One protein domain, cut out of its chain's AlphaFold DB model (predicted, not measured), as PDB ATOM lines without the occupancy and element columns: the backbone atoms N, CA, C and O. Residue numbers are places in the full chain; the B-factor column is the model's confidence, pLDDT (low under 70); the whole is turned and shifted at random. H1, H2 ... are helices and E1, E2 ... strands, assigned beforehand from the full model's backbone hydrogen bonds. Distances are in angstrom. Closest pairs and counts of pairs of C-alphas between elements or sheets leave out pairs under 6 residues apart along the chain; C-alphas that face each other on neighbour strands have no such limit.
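Overview. This is residues 420 to 548 of the 725 residues of an uncharacterized protein of Penicillium expansum (UniProt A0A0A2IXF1). Five helices, H2 to H6, stand side by side in a zigzag row, each folding back on the one before; a small strand hairpin, E1 and E2, packs on H5 through E2, and H1 lies beyond that hairpin, touching no helix. Residues 449 to 466, a long stretch with no named element, lead from E2 to H2, at the far end of the row from H6. The printed part has 129 residues, mostly helix by its named elements, in the order H1 E1 E2 H2 H3 H4 H5 H6; the two-strand sheet is antiparallel. It is compact, with a radius of gyration of the C-alphas of 14.9 A, and flat, spanning 42 by 39 by 21 A.

Arrangement. The closest C-alphas of H1, residues 420 to 431, and E1, residues 435 to 438, are those of Phe 430 and Val 437, 6.7 A apart. E1 and E2, residues 445 to 448, form an antiparallel hairpin; N 436 and O 447, 3.0 A apart, are within hydrogen-bond range. H2, residues 467 to 479, touches H3, residues 482 to 493, at a shallow tilt of 23 degrees, opposite ways; their closest C-alphas, Ser 476 and Glu 485, are 5.4 A apart. H3 touches H4, residues 500 to 514, opposite ways at 16 degrees, closest at C-alphas Ile 493 and Leu 502, 6.3 A. H4 touches H5, residues 517 to 530, opposite ways at 13 degrees, closest at C-alphas Leu 510 and His 520, 5.5 A. The closest C-alphas of E2 and H5, Ile 445 and Ser 526, are 4.6 A apart. H5 touches H6, residues 534 to 548, opposite ways at 15 degrees, closest at C-alphas Tyr 521 and Leu 544, 6.5 A. Every O i to N i+4 pair is within hydrogen-bond range in H1, H2, H3 and H6, 10 of 11 in H4 and 8 of 10 in H5.

Along the chain. H1 begins at C-alpha 420, (192.117, 104.094, 161.512). H4, H5 and H6 measure 19.9 A, 20.1 A and 20.3 A, and H6 ends at C-alpha 548, (189.645, 101.665, 124.228).

Size, cuts and confidence. The two C-alphas farthest apart, Gly 450 and Leu 479, are 42.8 A apart. The printed part has no cut; the link from E2 to H2 is long. Mean pLDDT of the printed part is 86.6; residues 439 to 441 and 449 to 453 are under 70.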
ATOM      1  N   SER A 420     191.252 102.952 161.841       85.00
ATOM      2  CA  SER A 420     192.117 104.094 161.512       85.00
ATOM      3  C   SER A 420     193.582 103.709 161.252       85.00
ATOM      4  O   SER A 420     194.289 104.462 160.580       85.00
ATOM      5  N   SER A 421     194.048 102.557 161.754       86.50
ATOM      6  CA  SER A 421     195.392 102.044 161.455       86.50
ATOM      7  C   SER A 421     195.450 101.409 160.067       86.50
ATOM      8  O   SER A 421     196.352 101.738 159.297       86.50
ATOM      9  N   TYR A 422     194.461 100.582 159.711       87.00
ATOM     10  CA  TYR A 422     194.347  99.997 158.374       87.00
ATOM     11  C   TYR A 422     194.157 101.075 157.300       87.00
ATOM     12  O   TYR A 422     194.850 101.051 156.284       87.00
ATOM     13  N   ARG A 423     193.309 102.085 157.547       83.81
ATOM     14  CA  ARG A 423     193.127 103.201 156.604       83.81
ATOM     15  C   ARG A 423     194.454 103.900 156.286       83.81
ATOM     16  O   ARG A 423     194.800 104.021 155.117       83.81
ATOM     17  N   LYS A 424     195.246 104.251 157.307       85.81
ATOM     18  CA  LYS A 424     196.587 104.846 157.133       85.81
ATOM     19  C   LYS A 424     197.572 103.911 156.429       85.81
ATOM     20  O   LYS A 424     198.397 104.376 155.649       85.81
ATOM     21  N   LEU A 425     197.503 102.605 156.695       86.88
ATOM     22  CA  LEU A 425     198.326 101.605 156.008       86.88
ATOM     23  C   LEU A 425     198.000 101.565 154.507       86.88
ATOM     24  O   LEU A 425     198.914 101.580 153.687       86.88
ATOM     25  N   ARG A 426     196.713 101.580 154.146       85.75
ATOM     26  CA  ARG A 426     196.246 101.566 152.753       85.75
ATOM     27  C   ARG A 426     196.487 102.895 152.029       85.75
ATOM     28  O   ARG A 426     196.887 102.883 150.870       85.75
ATOM     29  N   GLU A 427     196.327 104.029 152.710       83.88
ATOM     30  CA  GLU A 427     196.758 105.344 152.211       83.88
ATOM     31  C   GLU A 427     198.271 105.356 151.938       83.88
ATOM     32  O   GLU A 427     198.698 105.777 150.869       83.88
ATOM     33  N   SER A 428     199.088 104.832 152.860       85.62
ATOM     34  CA  SER A 428     200.541 104.698 152.674       85.62
ATOM     35  C   SER A 428     200.894 103.795 151.485       85.62
ATOM     36  O   SER A 428     201.737 104.166 150.672       85.62
ATOM     37  N   HIS A 429     200.212 102.653 151.324       85.69
ATOM     38  CA  HIS A 429     200.370 101.756 150.167       85.69
ATOM     39  C   HIS A 429     200.215 102.517 148.845       85.69
ATOM     40  O   HIS A 429     201.098 102.459 147.992       85.69
ATOM     41  N   PHE A 430     199.146 103.309 148.708       83.62
ATOM     42  CA  PHE A 430     198.896 104.082 147.490       83.62
ATOM     43  C   PHE A 430     199.786 105.328 147.340       83.62
ATOM     44  O   PHE A 430     200.215 105.632 146.232       83.62
ATOM     45  N   ASN A 431     200.153 106.006 148.430       81.06
ATOM     46  CA  ASN A 431     201.061 107.160 148.388       81.06
ATOM     47  C   ASN A 431     202.496 106.796 147.958       81.06
ATOM     48  O   ASN A 431     203.233 107.664 147.498       81.06
ATOM     49  N   ASN A 432     202.895 105.527 148.092       79.19
ATOM     50  CA  ASN A 432     204.201 105.025 147.651       79.19
ATOM     51  C   ASN A 432     204.215 104.554 146.176       79.19
ATOM     52  O   ASN A 432     205.236 104.052 145.705       79.19
ATOM     53  N   CYS A 433     203.107 104.694 145.439       74.62
ATOM     54  CA  CYS A 433     202.985 104.259 144.043       74.62
ATOM     55  C   CYS A 433     203.589 105.261 143.047       74.62
ATOM     56  O   CYS A 433     203.356 106.462 143.167       74.62
ATOM     57  N   SER A 434     204.237 104.792 141.969       70.69
ATOM     58  CA  SER A 434     204.519 105.651 140.804       70.69
ATOM     59  C   SER A 434     203.311 105.709 139.850       70.69
ATOM     60  O   SER A 434     203.366 105.214 138.720       70.69
ATOM     61  N   GLY A 435     202.198 106.289 140.308       71.88
ATOM     62  CA  GLY A 435     200.973 106.452 139.517       71.88
ATOM     63  C   GLY A 435     199.842 107.167 140.261       71.88
ATOM     64  O   GLY A 435     199.982 107.497 141.436       71.88
ATOM     65  N   GLU A 436     198.720 107.406 139.578       73.19
ATOM     66  CA  GLU A 436     197.493 107.941 140.193       73.19
ATOM     67  C   GLU A 436     196.568 106.775 140.573       73.19
ATOM     68  O   GLU A 436     196.330 105.872 139.770       73.19
ATOM     69  N   VAL A 437     196.032 106.790 141.796       75.06
ATOM     70  CA  VAL A 437     195.019 105.828 142.258       75.06
ATOM     71  C   VAL A 437     193.713 106.568 142.509       75.06
ATOM     72  O   VAL A 437     193.677 107.563 143.228       75.06
ATOM     73  N   ILE A 438     192.625 106.050 141.942       72.44
ATOM     74  CA  ILE A 438     191.263 106.555 142.121       72.44
ATOM     75  C   ILE A 438     190.442 105.416 142.734       72.44
ATOM     76  O   ILE A 438     190.362 104.346 142.142       72.44
ATOM     77  N   GLY A 439     189.800 105.609 143.892       65.75
ATOM     78  CA  GLY A 439     188.952 104.562 144.496       65.75
ATOM     79  C   GLY A 439     189.449 103.998 145.820       65.75
ATOM     80  O   GLY A 439     189.335 102.794 146.037       65.75
ATOM     81  N   ASP A 440     189.949 104.837 146.728       53.19
ATOM     82  CA  ASP A 440     190.441 104.405 148.048       53.19
ATOM     83  C   ASP A 440     189.406 103.614 148.882       53.19
ATOM     84  O   ASP A 440     189.776 102.713 149.628       53.19
ATOM     85  N   GLY A 441     188.104 103.874 148.739       56.09
ATOM     86  CA  GLY A 441     187.028 103.130 149.414       56.09
ATOM     87  C   GLY A 441     186.482 101.902 148.665       56.09
ATOM     88  O   GLY A 441     185.717 101.124 149.241       56.09
ATOM     89  N   GLN A 442     186.842 101.719 147.392       76.88
ATOM     90  CA  GLN A 442     186.250 100.723 146.484       76.88
ATOM     91  C   GLN A 442     187.345  99.818 145.884       76.88
ATOM     92  O   GLN A 442     188.441  99.731 146.450       76.88
ATOM     93  N   ILE A 443     187.061  99.155 144.752       85.69
ATOM     94  CA  ILE A 443     188.126  98.636 143.888       85.69
ATOM     95  C   ILE A 443     188.965  99.846 143.428       85.69
ATOM     96  O   ILE A 443     188.393 100.765 142.836       85.69
ATOM     97  N   PRO A 444     190.283  99.872 143.687       84.56
ATOM     98  CA  PRO A 444     191.160 100.936 143.219       84.56
ATOM     99  C   PRO A 444     191.397 100.827 141.708       84.56
ATOM    100  O   PRO A 444     191.914  99.824 141.221       84.56
ATOM    101  N   ILE A 445     191.092 101.897 140.981       80.94
ATOM    102  CA  ILE A 445     191.531 102.119 139.605       80.94
ATOM    103  C   ILE A 445     192.949 102.690 139.675       80.94
ATOM    104  O   ILE A 445     193.148 103.773 140.229       80.94
ATOM    105  N   TYR A 446     193.929 101.973 139.126       78.81
ATOM    106  CA  TYR A 446     195.322 102.415 139.074       78.81
ATOM    107  C   TYR A 446     195.699 102.869 137.664       78.81
ATOM    108  O   TYR A 446     195.535 102.126 136.695       78.81
ATOM    109  N   VAL A 447     196.232 104.085 137.559       76.12
ATOM    110  CA  VAL A 447     196.838 104.625 136.341       76.12
ATOM    111  C   VAL A 447     198.358 104.632 136.536       76.12
ATOM    112  O   VAL A 447     198.869 105.454 137.306       76.12
ATOM    113  N   PRO A 448     199.106 103.737 135.869       70.44
ATOM    114  CA  PRO A 448     200.551 103.665 136.031       70.44
ATOM    115  C   PRO A 448     201.244 104.856 135.356       70.44
ATOM    116  O   PRO A 448     200.957 105.193 134.209       70.44
ATOM    117  N   VAL A 449     202.200 105.461 136.063       68.38
ATOM    118  CA  VAL A 449     203.087 106.532 135.555       68.38
ATOM    119  C   VAL A 449     204.552 106.054 135.504       68.38
ATOM    120  O   VAL A 449     205.434 106.753 135.014       68.38
ATOM    121  N   GLY A 450     204.821 104.829 135.961       64.75
ATOM    122  CA  GLY A 450     206.130 104.185 135.906       64.75
ATOM    123  C   GLY A 450     206.051 102.676 136.177       64.75
ATOM    124  O   GLY A 450     204.977 102.154 136.486       64.75
ATOM    125  N   PRO A 451     207.180 101.954 136.052       59.03
ATOM    126  CA  PRO A 451     207.221 100.490 136.084       59.03
ATOM    127  C   PRO A 451     207.173  99.870 137.495       59.03
ATOM    128  O   PRO A 451     207.486  98.688 137.631       59.03
ATOM    129  N   THR A 452     206.834 100.619 138.555       61.59
ATOM    130  CA  THR A 452     206.841 100.066 139.922       61.59
ATOM    131  C   THR A 452     205.781  98.987 140.098       61.59
ATOM    132  O   THR A 452     204.597  99.227 139.851       61.59
ATOM    133  N   ASP A 453     206.208  97.830 140.598       67.31
ATOM    134  CA  ASP A 453     205.315  96.796 141.105       67.31
ATOM    135  C   ASP A 453     204.951  97.111 142.562       67.31
ATOM    136  O   ASP A 453     205.805  97.148 143.447       67.31
ATOM    137  N   ILE A 454     203.676  97.423 142.768       74.62
ATOM    138  CA  ILE A 454     203.082  97.832 144.046       74.62
ATOM    139  C   ILE A 454     202.299  96.670 144.673       74.62
ATOM    140  O   ILE A 454     202.110  96.627 145.890       74.62
ATOM    141  N   GLY A 455     201.831  95.732 143.847       85.81
ATOM    142  CA  GLY A 455     200.881  94.702 144.239       85.81
ATOM    143  C   GLY A 455     199.494  95.221 144.651       85.81
ATOM    144  O   GLY A 455     199.222  96.417 144.813       85.81
ATOM    145  N   TRP A 456     198.589  94.269 144.863       89.94
ATOM    146  CA  TRP A 456     197.278  94.521 145.449       89.94
ATOM    147  C   TRP A 456     197.419  94.927 146.928       89.94
ATOM    148  O   TRP A 456     198.221  94.313 147.640       89.94
ATOM    149  N   PRO A 457     196.672  95.933 147.424       88.25
ATOM    150  CA  PRO A 457     196.664  96.254 148.850       88.25
ATOM    151  C   PRO A 457     196.201  95.046 149.673       88.25
ATOM    152  O   PRO A 457     195.296  94.315 149.272       88.25
ATOM    153  N   ALA A 458     196.779  94.860 150.861       88.06
ATOM    154  CA  ALA A 458     196.242  93.896 151.816       88.06
ATOM    155  C   ALA A 458     194.780  94.258 152.163       88.06
ATOM    156  O   ALA A 458     194.498  95.450 152.315       88.06
ATOM    157  N   PRO A 459     193.862  93.279 152.288       90.50
ATOM    158  CA  PRO A 459     192.481  93.533 152.691       90.50
ATOM    159  C   PRO A 459     192.387  93.932 154.170       90.50
ATOM    160  O   PRO A 459     193.324  93.723 154.946       90.50
ATOM    161  N   ASP A 460     191.240  94.491 154.560       90.00
ATOM    162  CA  ASP A 460     190.975  94.885 155.945       90.00
ATOM    163  C   ASP A 460     190.784  93.620 156.807       90.00
ATOM    164  O   ASP A 460     189.856  92.852 156.530       90.00
ATOM    165  N   PRO A 461     191.644  93.353 157.811       90.00
ATOM    166  CA  PRO A 461     191.552  92.136 158.617       90.00
ATOM    167  C   PRO A 461     190.257  92.059 159.435       90.00
ATOM    168  O   PRO A 461     189.834  90.954 159.769       90.00
ATOM    169  N   ASP A 462     189.623  93.201 159.717       91.69
ATOM    170  CA  ASP A 462     188.366  93.267 160.466       91.69
ATOM    171  C   ASP A 462     187.149  92.907 159.578       91.69
ATOM    172  O   ASP A 462     186.076  92.598 160.094       91.69
ATOM    173  N   PHE A 463     187.309  92.891 158.242       92.25
ATOM    174  CA  PHE A 463     186.230  92.662 157.265       92.25
ATOM    175  C   PHE A 463     186.585  91.596 156.205       92.25
ATOM    176  O   PHE A 463     186.667  91.907 155.009       92.25
ATOM    177  N   PRO A 464     186.772  90.322 156.603       93.19
ATOM    178  CA  PRO A 464     187.060  89.234 155.672       93.19
ATOM    179  C   PRO A 464     185.882  88.922 154.719       93.19
ATOM    180  O   PRO A 464     184.736  89.332 154.957       93.19
ATOM    181  N   PRO A 465     186.124  88.161 153.632       91.88
ATOM    182  CA  PRO A 465     185.069  87.637 152.765       91.88
ATOM    183  C   PRO A 465     184.131  86.718 153.559       91.88
ATOM    184  O   PRO A 465     184.567  85.703 154.103       91.88
ATOM    185  N   ASN A 466     182.839  87.048 153.612       93.38
ATOM    186  CA  ASN A 466     181.864  86.338 154.442       93.38
ATOM    187  C   ASN A 466     180.827  85.553 153.625       93.38
ATOM    188  O   ASN A 466     180.726  85.683 152.402       93.38
ATOM    189  N   ASN A 467     180.072  84.696 154.314       95.81
ATOM    190  CA  ASN A 467     179.081  83.831 153.677       95.81
ATOM    191  C   ASN A 467     177.858  84.617 153.182       95.81
ATOM    192  O   ASN A 467     177.308  84.252 152.148       95.81
ATOM    193  N   THR A 468     177.500  85.736 153.820       96.62
ATOM    194  CA  THR A 468     176.399  86.620 153.403       96.62
ATOM    195  C   THR A 468     176.603  87.155 151.980       96.62
ATOM    196  O   THR A 468     175.719  87.038 151.134       96.62
ATOM    197  N   LEU A 469     177.800  87.669 151.670       96.81
ATOM    198  CA  LEU A 469     178.141  88.142 150.322       96.81
ATOM    199  C   LEU A 469     178.259  86.999 149.301       96.81
ATOM    200  O   LEU A 469     177.914  87.183 148.135       96.81
ATOM    201  N   LYS A 470     178.721  85.812 149.718       97.44
ATOM    202  CA  LYS A 470     178.764  84.622 148.847       97.44
ATOM    203  C   LYS A 470     177.356  84.126 148.505       97.44
ATOM    204  O   LYS A 470     177.091  83.827 147.345       97.44
ATOM    205  N   TRP A 471     176.444  84.103 149.475       97.69
ATOM    206  CA  TRP A 471     175.030  83.787 149.269       97.69
ATOM    207  C   TRP A 471     174.353  84.803 148.340       97.69
ATOM    208  O   TRP A 471     173.668  84.402 147.399       97.69
ATOM    209  N   ALA A 472     174.608  86.103 148.518       98.25
ATOM    210  CA  ALA A 472     174.079  87.130 147.622       98.25
ATOM    211  C   ALA A 472     174.644  87.000 146.192       98.25
ATOM    212  O   ALA A 472     173.919  87.195 145.214       98.25
ATOM    213  N   LEU A 473     175.917  86.607 146.045       98.44
ATOM    214  CA  LEU A 473     176.536  86.304 144.749       98.44
ATOM    215  C   LEU A 473     175.901  85.080 144.065       98.44
ATOM    216  O   LEU A 473     175.673  85.104 142.860       98.44
ATOM    217  N   LEU A 474     175.625  84.010 144.813       98.44
ATOM    218  CA  LEU A 474     174.973  82.809 144.280       98.44
ATOM    219  C   LEU A 474     173.517  83.100 143.890       98.44
ATOM    220  O   LEU A 474     173.106  82.798 142.773       98.44
ATOM    221  N   THR A 475     172.774  83.789 144.756       98.50
ATOM    222  CA  THR A 475     171.360  84.118 144.527       98.50
ATOM    223  C   THR A 475     171.187  85.053 143.324       98.50
ATOM    224  O   THR A 475     170.352  84.793 142.462       98.50
ATOM    225  N   SER A 476     172.019  86.094 143.186       98.38
ATOM    226  CA  SER A 476     171.972  86.986 142.010       98.38
ATOM    227  C   SER A 476     172.261  86.254 140.691       98.38
ATOM    228  O   SER A 476     171.609  86.536 139.684       98.38
ATOM    229  N   ARG A 477     173.147  85.245 140.695       98.38
ATOM    230  CA  ARG A 477     173.386  84.361 139.535       98.38
ATOM    231  C   ARG A 477     172.188  83.490 139.190       98.38
ATOM    232  O   ARG A 477     171.843  83.384 138.016       98.38
ATOM    233  N   GLU A 478     171.558  82.876 140.189       98.12
ATOM    234  CA  GLU A 478     170.367  82.032 140.012       98.12
ATOM    235  C   GLU A 478     169.197  82.817 139.400       98.12
ATOM    236  O   GLU A 478     168.478  82.297 138.545       98.12
ATOM    237  N   LEU A 479     169.053  84.086 139.790       98.00
ATOM    238  CA  LEU A 479     168.046  85.011 139.271       98.00
ATOM    239  C   LEU A 479     168.422  85.655 137.929       98.00
ATOM    240  O   LEU A 479     167.564  86.251 137.281       98.00
ATOM    241  N   GLY A 480     169.679  85.546 137.493       97.94
ATOM    242  CA  GLY A 480     170.181  86.208 136.288       97.94
ATOM    243  C   GLY A 480     170.320  87.730 136.419       97.94
ATOM    244  O   GLY A 480     170.254  88.421 135.404       97.94
ATOM    245  N   ASP A 481     170.490  88.250 137.639       98.19
ATOM    246  CA  ASP A 481     170.705  89.671 137.937       98.19
ATOM    247  C   ASP A 481     172.199  90.023 137.840       98.19
ATOM    248  O   ASP A 481     172.950  89.944 138.818       98.19
ATOM    249  N   TYR A 482     172.645  90.413 136.642       97.94
ATOM    250  CA  TYR A 482     174.064  90.664 136.375       97.94
ATOM    251  C   TYR A 482     174.595  91.939 137.050       97.94
ATOM    252  O   TYR A 482     175.781  92.000 137.378       97.94
ATOM    253  N   GLU A 483     173.747  92.945 137.285       94.69
ATOM    254  CA  GLU A 483     174.146  94.154 138.019       94.69
ATOM    255  C   GLU A 483     174.416  93.832 139.493       94.69
ATOM    256  O   GLU A 483     175.490  94.150 140.012       94.69
ATOM    257  N   THR A 484     173.507  93.108 140.155       97.06
ATOM    258  CA  THR A 484     173.707  92.673 141.546       97.06
ATOM    259  C   THR A 484     174.863  91.664 141.655       97.06
ATOM    260  O   THR A 484     175.668  91.769 142.584       97.06
ATOM    261  N   GLU A 485     175.051  90.765 140.675       98.19
ATOM    262  CA  GLU A 485     176.242  89.898 140.606       98.19
ATOM    263  C   GLU A 485     177.533  90.738 140.528       98.19
ATOM    264  O   GLU A 485     178.493  90.491 141.268       98.19
ATOM    265  N   SER A 486     177.559  91.778 139.682       96.38
ATOM    266  CA  SER A 486     178.704  92.684 139.580       96.38
ATOM    267  C   SER A 486     178.965  93.423 140.894       96.38
ATOM    268  O   SER A 486     180.135  93.596 141.244       96.38
ATOM    269  N   MET A 487     177.931  93.859 141.619       94.69
ATOM    270  CA  MET A 487     178.076  94.514 142.924       94.69
ATOM    271  C   MET A 487     178.691  93.566 143.967       94.69
ATOM    272  O   MET A 487     179.664  93.943 144.627       94.69
ATOM    273  N   CYS A 488     178.204  92.322 144.057       97.12
ATOM    274  CA  CYS A 488     178.759  91.279 144.927       97.12
ATOM    275  C   CYS A 488     180.241  91.005 144.639       97.12
ATOM    276  O   CYS A 488     181.074  91.045 145.547       97.12
ATOM    277  N   LEU A 489     180.593  90.765 143.367       97.50
ATOM    278  CA  LEU A 489     181.980  90.526 142.956       97.50
ATOM    279  C   LEU A 489     182.887  91.708 143.320       97.50
ATOM    280  O   LEU A 489     184.005  91.500 143.789       97.50
ATOM    281  N   ARG A 490     182.407  92.947 143.148       94.62
ATOM    282  CA  ARG A 490     183.192  94.153 143.445       94.62
ATOM    283  C   ARG A 490     183.504  94.321 144.929       94.62
ATOM    284  O   ARG A 490     184.616  94.728 145.266       94.62
ATOM    285  N   GLU A 491     182.558  94.001 145.806       94.38
ATOM    286  CA  GLU A 491     182.783  94.051 147.254       94.38
ATOM    287  C   GLU A 491     183.687  92.902 147.726       94.38
ATOM    288  O   GLU A 491     184.624  93.146 148.485       94.38
ATOM    289  N   LEU A 492     183.500  91.679 147.212       95.94
ATOM    290  CA  LEU A 492     184.362  90.532 147.533       95.94
ATOM    291  C   LEU A 492     185.824  90.755 147.105       95.94
ATOM    292  O   LEU A 492     186.737  90.447 147.870       95.94
ATOM    293  N   ILE A 493     186.065  91.370 145.939       95.19
ATOM    294  CA  ILE A 493     187.414  91.765 145.484       95.19
ATOM    295  C   ILE A 493     188.116  92.678 146.501       95.19
ATOM    296  O   ILE A 493     189.327  92.575 146.679       95.19
ATOM    297  N   CYS A 494     187.378  93.543 147.205       91.25
ATOM    298  CA  CYS A 494     187.938  94.441 148.221       91.25
ATOM    299  C   CYS A 494     188.303  93.742 149.543       91.25
ATOM    300  O   CYS A 494     188.936  94.371 150.394       91.25
ATOM    301  N   ARG A 495     187.875  92.487 149.737       92.56
ATOM    302  CA  ARG A 495     188.081  91.693 150.960       92.56
ATOM    303  C   ARG A 495     189.037  90.515 150.760       92.56
ATOM    304  O   ARG A 495     189.583  90.004 151.733       92.56
ATOM    305  N   GLU A 496     189.253  90.084 149.519       93.44
ATOM    306  CA  GLU A 496     190.182  88.999 149.201       93.44
ATOM    307  C   GLU A 496     191.649  89.437 149.183       93.44
ATOM    308  O   GLU A 496     191.998  90.542 148.759       93.44
ATOM    309  N   LYS A 497     192.531  88.519 149.601       91.12
ATOM    310  CA  LYS A 497     193.988  88.727 149.570       91.12
ATOM    311  C   LYS A 497     194.577  88.484 148.177       91.12
ATOM    312  O   LYS A 497     195.489  89.200 147.777       91.12
ATOM    313  N   ASP A 498     194.062  87.487 147.458       93.00
ATOM    314  CA  ASP A 498     194.336  87.278 146.033       93.00
ATOM    315  C   ASP A 498     193.011  87.315 145.248       93.00
ATOM    316  O   ASP A 498     192.341  86.292 145.090       93.00
ATOM    317  N   PRO A 499     192.600  88.491 144.741       95.00
ATOM    318  CA  PRO A 499     191.335  88.642 144.039       95.00
ATOM    319  C   PRO A 499     191.386  88.173 142.573       95.00
ATOM    320  O   PRO A 499     190.403  88.367 141.857       95.00
ATOM    321  N   ARG A 500     192.488  87.579 142.075       94.62
ATOM    322  CA  ARG A 500     192.664  87.229 140.646       94.62
ATOM    323  C   ARG A 500     191.513  86.389 140.082       94.62
ATOM    324  O   ARG A 500     191.065  86.638 138.961       94.62
ATOM    325  N   SER A 501     190.997  85.432 140.856       96.00
ATOM    326  CA  SER A 501     189.873  84.567 140.462       96.00
ATOM    327  C   SER A 501     188.532  85.312 140.394       96.00
ATOM    328  O   SER A 501     187.718  85.041 139.509       96.00
ATOM    329  N   LEU A 502     188.302  86.276 141.291       97.12
ATOM    330  CA  LEU A 502     187.120  87.140 141.290       97.12
ATOM    331  C   LEU A 502     187.187  88.173 140.162       97.12
ATOM    332  O   LEU A 502     186.195  88.392 139.475       97.12
ATOM    333  N   PHE A 503     188.364  88.744 139.903       96.06
ATOM    334  CA  PHE A 503     188.603  89.615 138.754       96.06
ATOM    335  C   PHE A 503     188.368  88.895 137.423       96.06
ATOM    336  O   PHE A 503     187.773  89.473 136.520       96.06
ATOM    337  N   ALA A 504     188.774  87.628 137.292       95.62
ATOM    338  CA  ALA A 504     188.476  86.832 136.101       95.62
ATOM    339  C   ALA A 504     186.961  86.608 135.914       95.62
ATOM    340  O   ALA A 504     186.461  86.728 134.794       95.62
ATOM    341  N   GLN A 505     186.226  86.337 137.000       97.69
ATOM    342  CA  GLN A 505     184.760  86.232 136.979       97.69
ATOM    343  C   GLN A 505     184.097  87.564 136.606       97.69
ATOM    344  O   GLN A 505     183.253  87.583 135.713       97.69
ATOM    345  N   LEU A 506     184.517  88.675 137.217       97.12
ATOM    346  CA  LEU A 506     183.987  90.009 136.939       97.12
ATOM    347  C   LEU A 506     184.266  90.431 135.491       97.12
ATOM    348  O   LEU A 506     183.350  90.847 134.791       97.12
ATOM    349  N   SER A 507     185.490  90.251 134.991       95.19
ATOM    350  CA  SER A 507     185.818  90.545 133.591       95.19
ATOM    351  C   SER A 507     185.009  89.684 132.614       95.19
ATOM    352  O   SER A 507     184.553  90.205 131.598       95.19
ATOM    353  N   LYS A 508     184.762  88.401 132.926       96.31
ATOM    354  CA  LYS A 508     183.868  87.537 132.135       96.31
ATOM    355  C   LYS A 508     182.421  88.043 132.163       96.31
ATOM    356  O   LYS A 508     181.803  88.139 131.111       96.31
ATOM    357  N   LEU A 509     181.888  88.403 133.330       97.25
ATOM    358  CA  LEU A 509     180.528  88.929 133.477       97.25
ATOM    359  C   LEU A 509     180.336  90.218 132.664       97.25
ATOM    360  O   LEU A 509     179.463  90.285 131.800       97.25
ATOM    361  N   LEU A 510     181.191  91.217 132.896       94.31
ATOM    362  CA  LEU A 510     181.096  92.533 132.263       94.31
ATOM    363  C   LEU A 510     181.298  92.444 130.743       94.31
ATOM    364  O   LEU A 510     180.520  93.013 129.976       94.31
ATOM    365  N   ARG A 511     182.316  91.703 130.285       92.00
ATOM    366  CA  ARG A 511     182.627  91.578 128.856       92.00
ATOM    367  C   ARG A 511     181.711  90.589 128.148       92.00
ATOM    368  O   ARG A 511     181.096  90.952 127.149       92.00
ATOM    369  N   ASP A 512     181.631  89.349 128.615       93.38
ATOM    370  CA  ASP A 512     181.081  88.231 127.840       93.38
ATOM    371  C   ASP A 512     179.563  88.087 128.036       93.38
ATOM    372  O   ASP A 512     178.866  87.771 127.073       93.38
ATOM    373  N   THR A 513     179.032  88.430 129.215       94.00
ATOM    374  CA  THR A 513     177.581  88.418 129.487       94.00
ATOM    375  C   THR A 513     176.939  89.783 129.217       94.00
ATOM    376  O   THR A 513     176.170  89.922 128.266       94.00
ATOM    377  N   GLN A 514     177.285  90.809 130.002       94.00
ATOM    378  CA  GLN A 514     176.635  92.121 129.949       94.00
ATOM    379  C   GLN A 514     176.936  92.893 128.658       94.00
ATOM    380  O   GLN A 514     176.043  93.467 128.037       94.00
ATOM    381  N   GLY A 515     178.207  92.924 128.245       91.38
ATOM    382  CA  GLY A 515     178.694  93.866 127.234       91.38
ATOM    383  C   GLY A 515     178.997  95.263 127.791       91.38
ATOM    384  O   GLY A 515     179.146  96.200 127.015       91.38
ATOM    385  N   ASN A 516     179.120  95.413 129.114       89.44
ATOM    386  CA  ASN A 516     179.476  96.664 129.783       89.44
ATOM    387  C   ASN A 516     180.980  96.957 129.610       89.44
ATOM    388  O   ASN A 516     181.805  96.687 130.488       89.44
ATOM    389  N   ASN A 517     181.356  97.456 128.429       84.69
ATOM    390  CA  ASN A 517     182.751  97.726 128.082       84.69
ATOM    391  C   ASN A 517     183.361  98.835 128.956       84.69
ATOM    392  O   ASN A 517     184.556  98.769 129.237       84.69
ATOM    393  N   LEU A 518     182.564  99.797 129.439       79.62
ATOM    394  CA  LEU A 518     183.038 100.843 130.352       79.62
ATOM    395  C   LEU A 518     183.438 100.260 131.716       79.62
ATOM    396  O   LEU A 518     184.561 100.454 132.178       79.62
ATOM    397  N   ALA A 519     182.554  99.481 132.340       84.06
ATOM    398  CA  ALA A 519     182.854  98.836 133.614       84.06
ATOM    399  C   ALA A 519     183.979  97.794 133.488       84.06
ATOM    400  O   ALA A 519     184.749  97.598 134.436       84.06
ATOM    401  N   HIS A 520     184.080  97.117 132.337       88.44
ATOM    402  CA  HIS A 520     185.184  96.206 132.040       88.44
ATOM    403  C   HIS A 520     186.517  96.958 131.942       88.44
ATOM    404  O   HIS A 520     187.500  96.489 132.510       88.44
ATOM    405  N   TYR A 521     186.540  98.141 131.318       81.88
ATOM    406  CA  TYR A 521     187.723  98.999 131.243       81.88
ATOM    407  C   TYR A 521     188.250  99.366 132.637       81.88
ATOM    408  O   TYR A 521     189.399  99.060 132.951       81.88
ATOM    409  N   ASP A 522     187.394  99.902 133.517       80.62
ATOM    410  CA  ASP A 522     187.751 100.213 134.914       80.62
ATOM    411  C   ASP A 522     188.281  98.971 135.666       80.62
ATOM    412  O   ASP A 522     189.207  99.049 136.481       80.62
ATOM    413  N   THR A 523     187.722  97.794 135.362       88.75
ATOM    414  CA  THR A 523     188.159  96.510 135.932       88.75
ATOM    415  C   THR A 523     189.563  96.130 135.446       88.75
ATOM    416  O   THR A 523     190.394  95.744 136.265       88.75
ATOM    417  N   CYS A 524     189.874  96.309 134.159       85.62
ATOM    418  CA  CYS A 524     191.215  96.085 133.612       85.62
ATOM    419  C   CYS A 524     192.263  97.030 134.225       85.62
ATOM    420  O   CYS A 524     193.366  96.592 134.540       85.62
ATOM    421  N   LEU A 525     191.925  98.297 134.483       82.19
ATOM    422  CA  LEU A 525     192.830  99.223 135.185       82.19
ATOM    423  C   LEU A 525     193.138  98.762 136.610       82.19
ATOM    424  O   LEU A 525     194.279  98.806 137.063       82.19
ATOM    425  N   SER A 526     192.124  98.246 137.296       87.25
ATOM    426  CA  SER A 526     192.273  97.683 138.637       87.25
ATOM    427  C   SER A 526     193.131  96.406 138.638       87.25
ATOM    428  O   SER A 526     193.943  96.200 139.538       87.25
ATOM    429  N   GLN A 527     193.018  95.575 137.591       89.19
ATOM    430  CA  GLN A 527     193.851  94.380 137.397       89.19
ATOM    431  C   GLN A 527     195.340  94.696 137.184       89.19
ATOM    432  O   GLN A 527     196.169  93.803 137.367       89.19
ATOM    433  N   TYR A 528     195.718  95.935 136.849       82.56
ATOM    434  CA  TYR A 528     197.126  96.305 136.664       82.56
ATOM    435  C   TYR A 528     197.944  96.125 137.955       82.56
ATOM    436  O   TYR A 528     199.096  95.693 137.897       82.56
ATOM    437  N   LEU A 529     197.318  96.329 139.123       85.81
ATOM    438  CA  LEU A 529     197.900  96.070 140.450       85.81
ATOM    439  C   LEU A 529     198.201  94.581 140.726       85.81
ATOM    440  O   LEU A 529     198.816  94.260 141.737       85.81
ATOM    441  N   LEU A 530     197.765  93.662 139.855       88.50
ATOM    442  CA  LEU A 530     198.001  92.217 139.965       88.50
ATOM    443  C   LEU A 530     199.065  91.701 138.979       88.50
ATOM    444  O   LEU A 530     199.319  90.489 138.950       88.50
ATOM    445  N   THR A 531     199.646  92.587 138.153       84.88
ATOM    446  CA  THR A 531     200.627  92.229 137.113       84.88
ATOM    447  C   THR A 531     202.043  92.119 137.677       84.88
ATOM    448  O   THR A 531     202.718  93.111 137.928       84.88
ATOM    449  N   ASP A 532     202.502  90.880 137.818       83.06
ATOM    450  CA  ASP A 532     203.806  90.491 138.375       83.06
ATOM    451  C   ASP A 532     204.927  90.362 137.322       83.06
ATOM    452  O   ASP A 532     206.078  90.090 137.663       83.06
ATOM    453  N   ASN A 533     204.620  90.513 136.027       82.31
ATOM    454  CA  ASN A 533     205.602  90.366 134.952       82.31
ATOM    455  C   ASN A 533     205.214  91.114 133.661       82.31
ATOM    456  O   ASN A 533     204.051  91.433 133.416       82.31
ATOM    457  N   ASP A 534     206.187  91.343 132.775       79.69
ATOM    458  CA  ASP A 534     205.970  92.103 131.535       79.69
ATOM    459  C   ASP A 534     205.098  91.393 130.488       79.69
ATOM    460  O   ASP A 534     204.676  92.021 129.516       79.69
ATOM    461  N   VAL A 535     204.831  90.091 130.626       85.06
ATOM    462  CA  VAL A 535     203.907  89.363 129.738       85.06
ATOM    463  C   VAL A 535     202.465  89.567 130.201       85.06
ATOM    464  O   VAL A 535     201.619  89.919 129.379       85.06
ATOM    465  N   SER A 536     202.184  89.429 131.502       83.44
ATOM    466  CA  SER A 536     200.858  89.715 132.072       83.44
ATOM    467  C   SER A 536     200.491  91.193 131.913       83.44
ATOM    468  O   SER A 536     199.380  91.502 131.480       83.44
ATOM    469  N   ARG A 537     201.461  92.094 132.121       80.44
ATOM    470  CA  ARG A 537     201.348  93.529 131.828       80.44
ATOM    471  C   ARG A 537     201.016  93.794 130.357       80.44
ATOM    472  O   ARG A 537     199.969  94.366 130.080       80.44
ATOM    473  N   ARG A 538     201.832  93.330 129.396       80.25
ATOM    474  CA  ARG A 538     201.569  93.545 127.952       80.25
ATOM    475  C   ARG A 538     200.239  92.956 127.484       80.25
ATOM    476  O   ARG A 538     199.572  93.579 126.665       80.25
ATOM    477  N   LYS A 539     199.822  91.809 128.023       85.56
ATOM    478  CA  LYS A 539     198.502  91.237 127.732       85.56
ATOM    479  C   LYS A 539     197.373  92.167 128.191       85.56
ATOM    480  O   LYS A 539     196.476  92.459 127.408       85.56
ATOM    481  N   LEU A 540     197.431  92.659 129.429       83.25
ATOM    482  CA  LEU A 540     196.426  93.578 129.970       83.25
ATOM    483  C   LEU A 540     196.359  94.894 129.178       83.25
ATOM    484  O   LEU A 540     195.284  95.449 128.987       83.25
ATOM    485  N   ILE A 541     197.498  95.361 128.669       77.25
ATOM    486  CA  ILE A 541     197.589  96.547 127.811       77.25
ATOM    487  C   ILE A 541     196.890  96.314 126.471       77.25
ATOM    488  O   ILE A 541     196.081  97.137 126.064       77.25
ATOM    489  N   GLN A 542     197.120  95.166 125.829       81.38
ATOM    490  CA  GLN A 542     196.406  94.791 124.603       81.38
ATOM    491  C   GLN A 542     194.891  94.663 124.833       81.38
ATOM    492  O   GLN A 542     194.109  95.034 123.959       81.38
ATOM    493  N   GLU A 543     194.457  94.172 125.998       82.75
ATOM    494  CA  GLU A 543     193.037  94.156 126.380       82.75
ATOM    495  C   GLU A 543     192.489  95.586 126.571       82.75
ATOM    496  O   GLU A 543     191.431  95.913 126.029       82.75
ATOM    497  N   LEU A 544     193.230  96.473 127.248       78.38
ATOM    498  CA  LEU A 544     192.875  97.891 127.404       78.38
ATOM    499  C   LEU A 544     192.795  98.628 126.061       78.38
ATOM    500  O   LEU A 544     191.853  99.388 125.860       78.38
ATOM    501  N   GLU A 545     193.721  98.390 125.131       74.69
ATOM    502  CA  GLU A 545     193.692  98.941 123.770       74.69
ATOM    503  C   GLU A 545     192.478  98.434 122.979       74.69
ATOM    504  O   GLU A 545     191.772  99.220 122.349       74.69
ATOM    505  N   GLN A 546     192.178  97.131 123.036       79.44
ATOM    506  CA  GLN A 546     191.001  96.548 122.377       79.44
ATOM    507  C   GLN A 546     189.685  97.126 122.904       79.44
ATOM    508  O   GLN A 546     188.747  97.317 122.129       79.44
ATOM    509  N   VAL A 547     189.600  97.404 124.208       74.31
ATOM    510  CA  VAL A 547     188.427  98.042 124.817       74.31
ATOM    511  C   VAL A 547     188.393  99.539 124.491       74.31
ATOM    512  O   VAL A 547     187.350 100.028 124.062       74.31
ATOM    513  N   ALA A 548     189.523 100.249 124.584       71.06
ATOM    514  CA  ALA A 548     189.645 101.665 124.228       71.06
ATOM    515  C   ALA A 548     189.242 101.935 122.770       71.06
ATOM    516  O   ALA A 548     188.507 102.878 122.510       71.06
TER     517      ALA A 548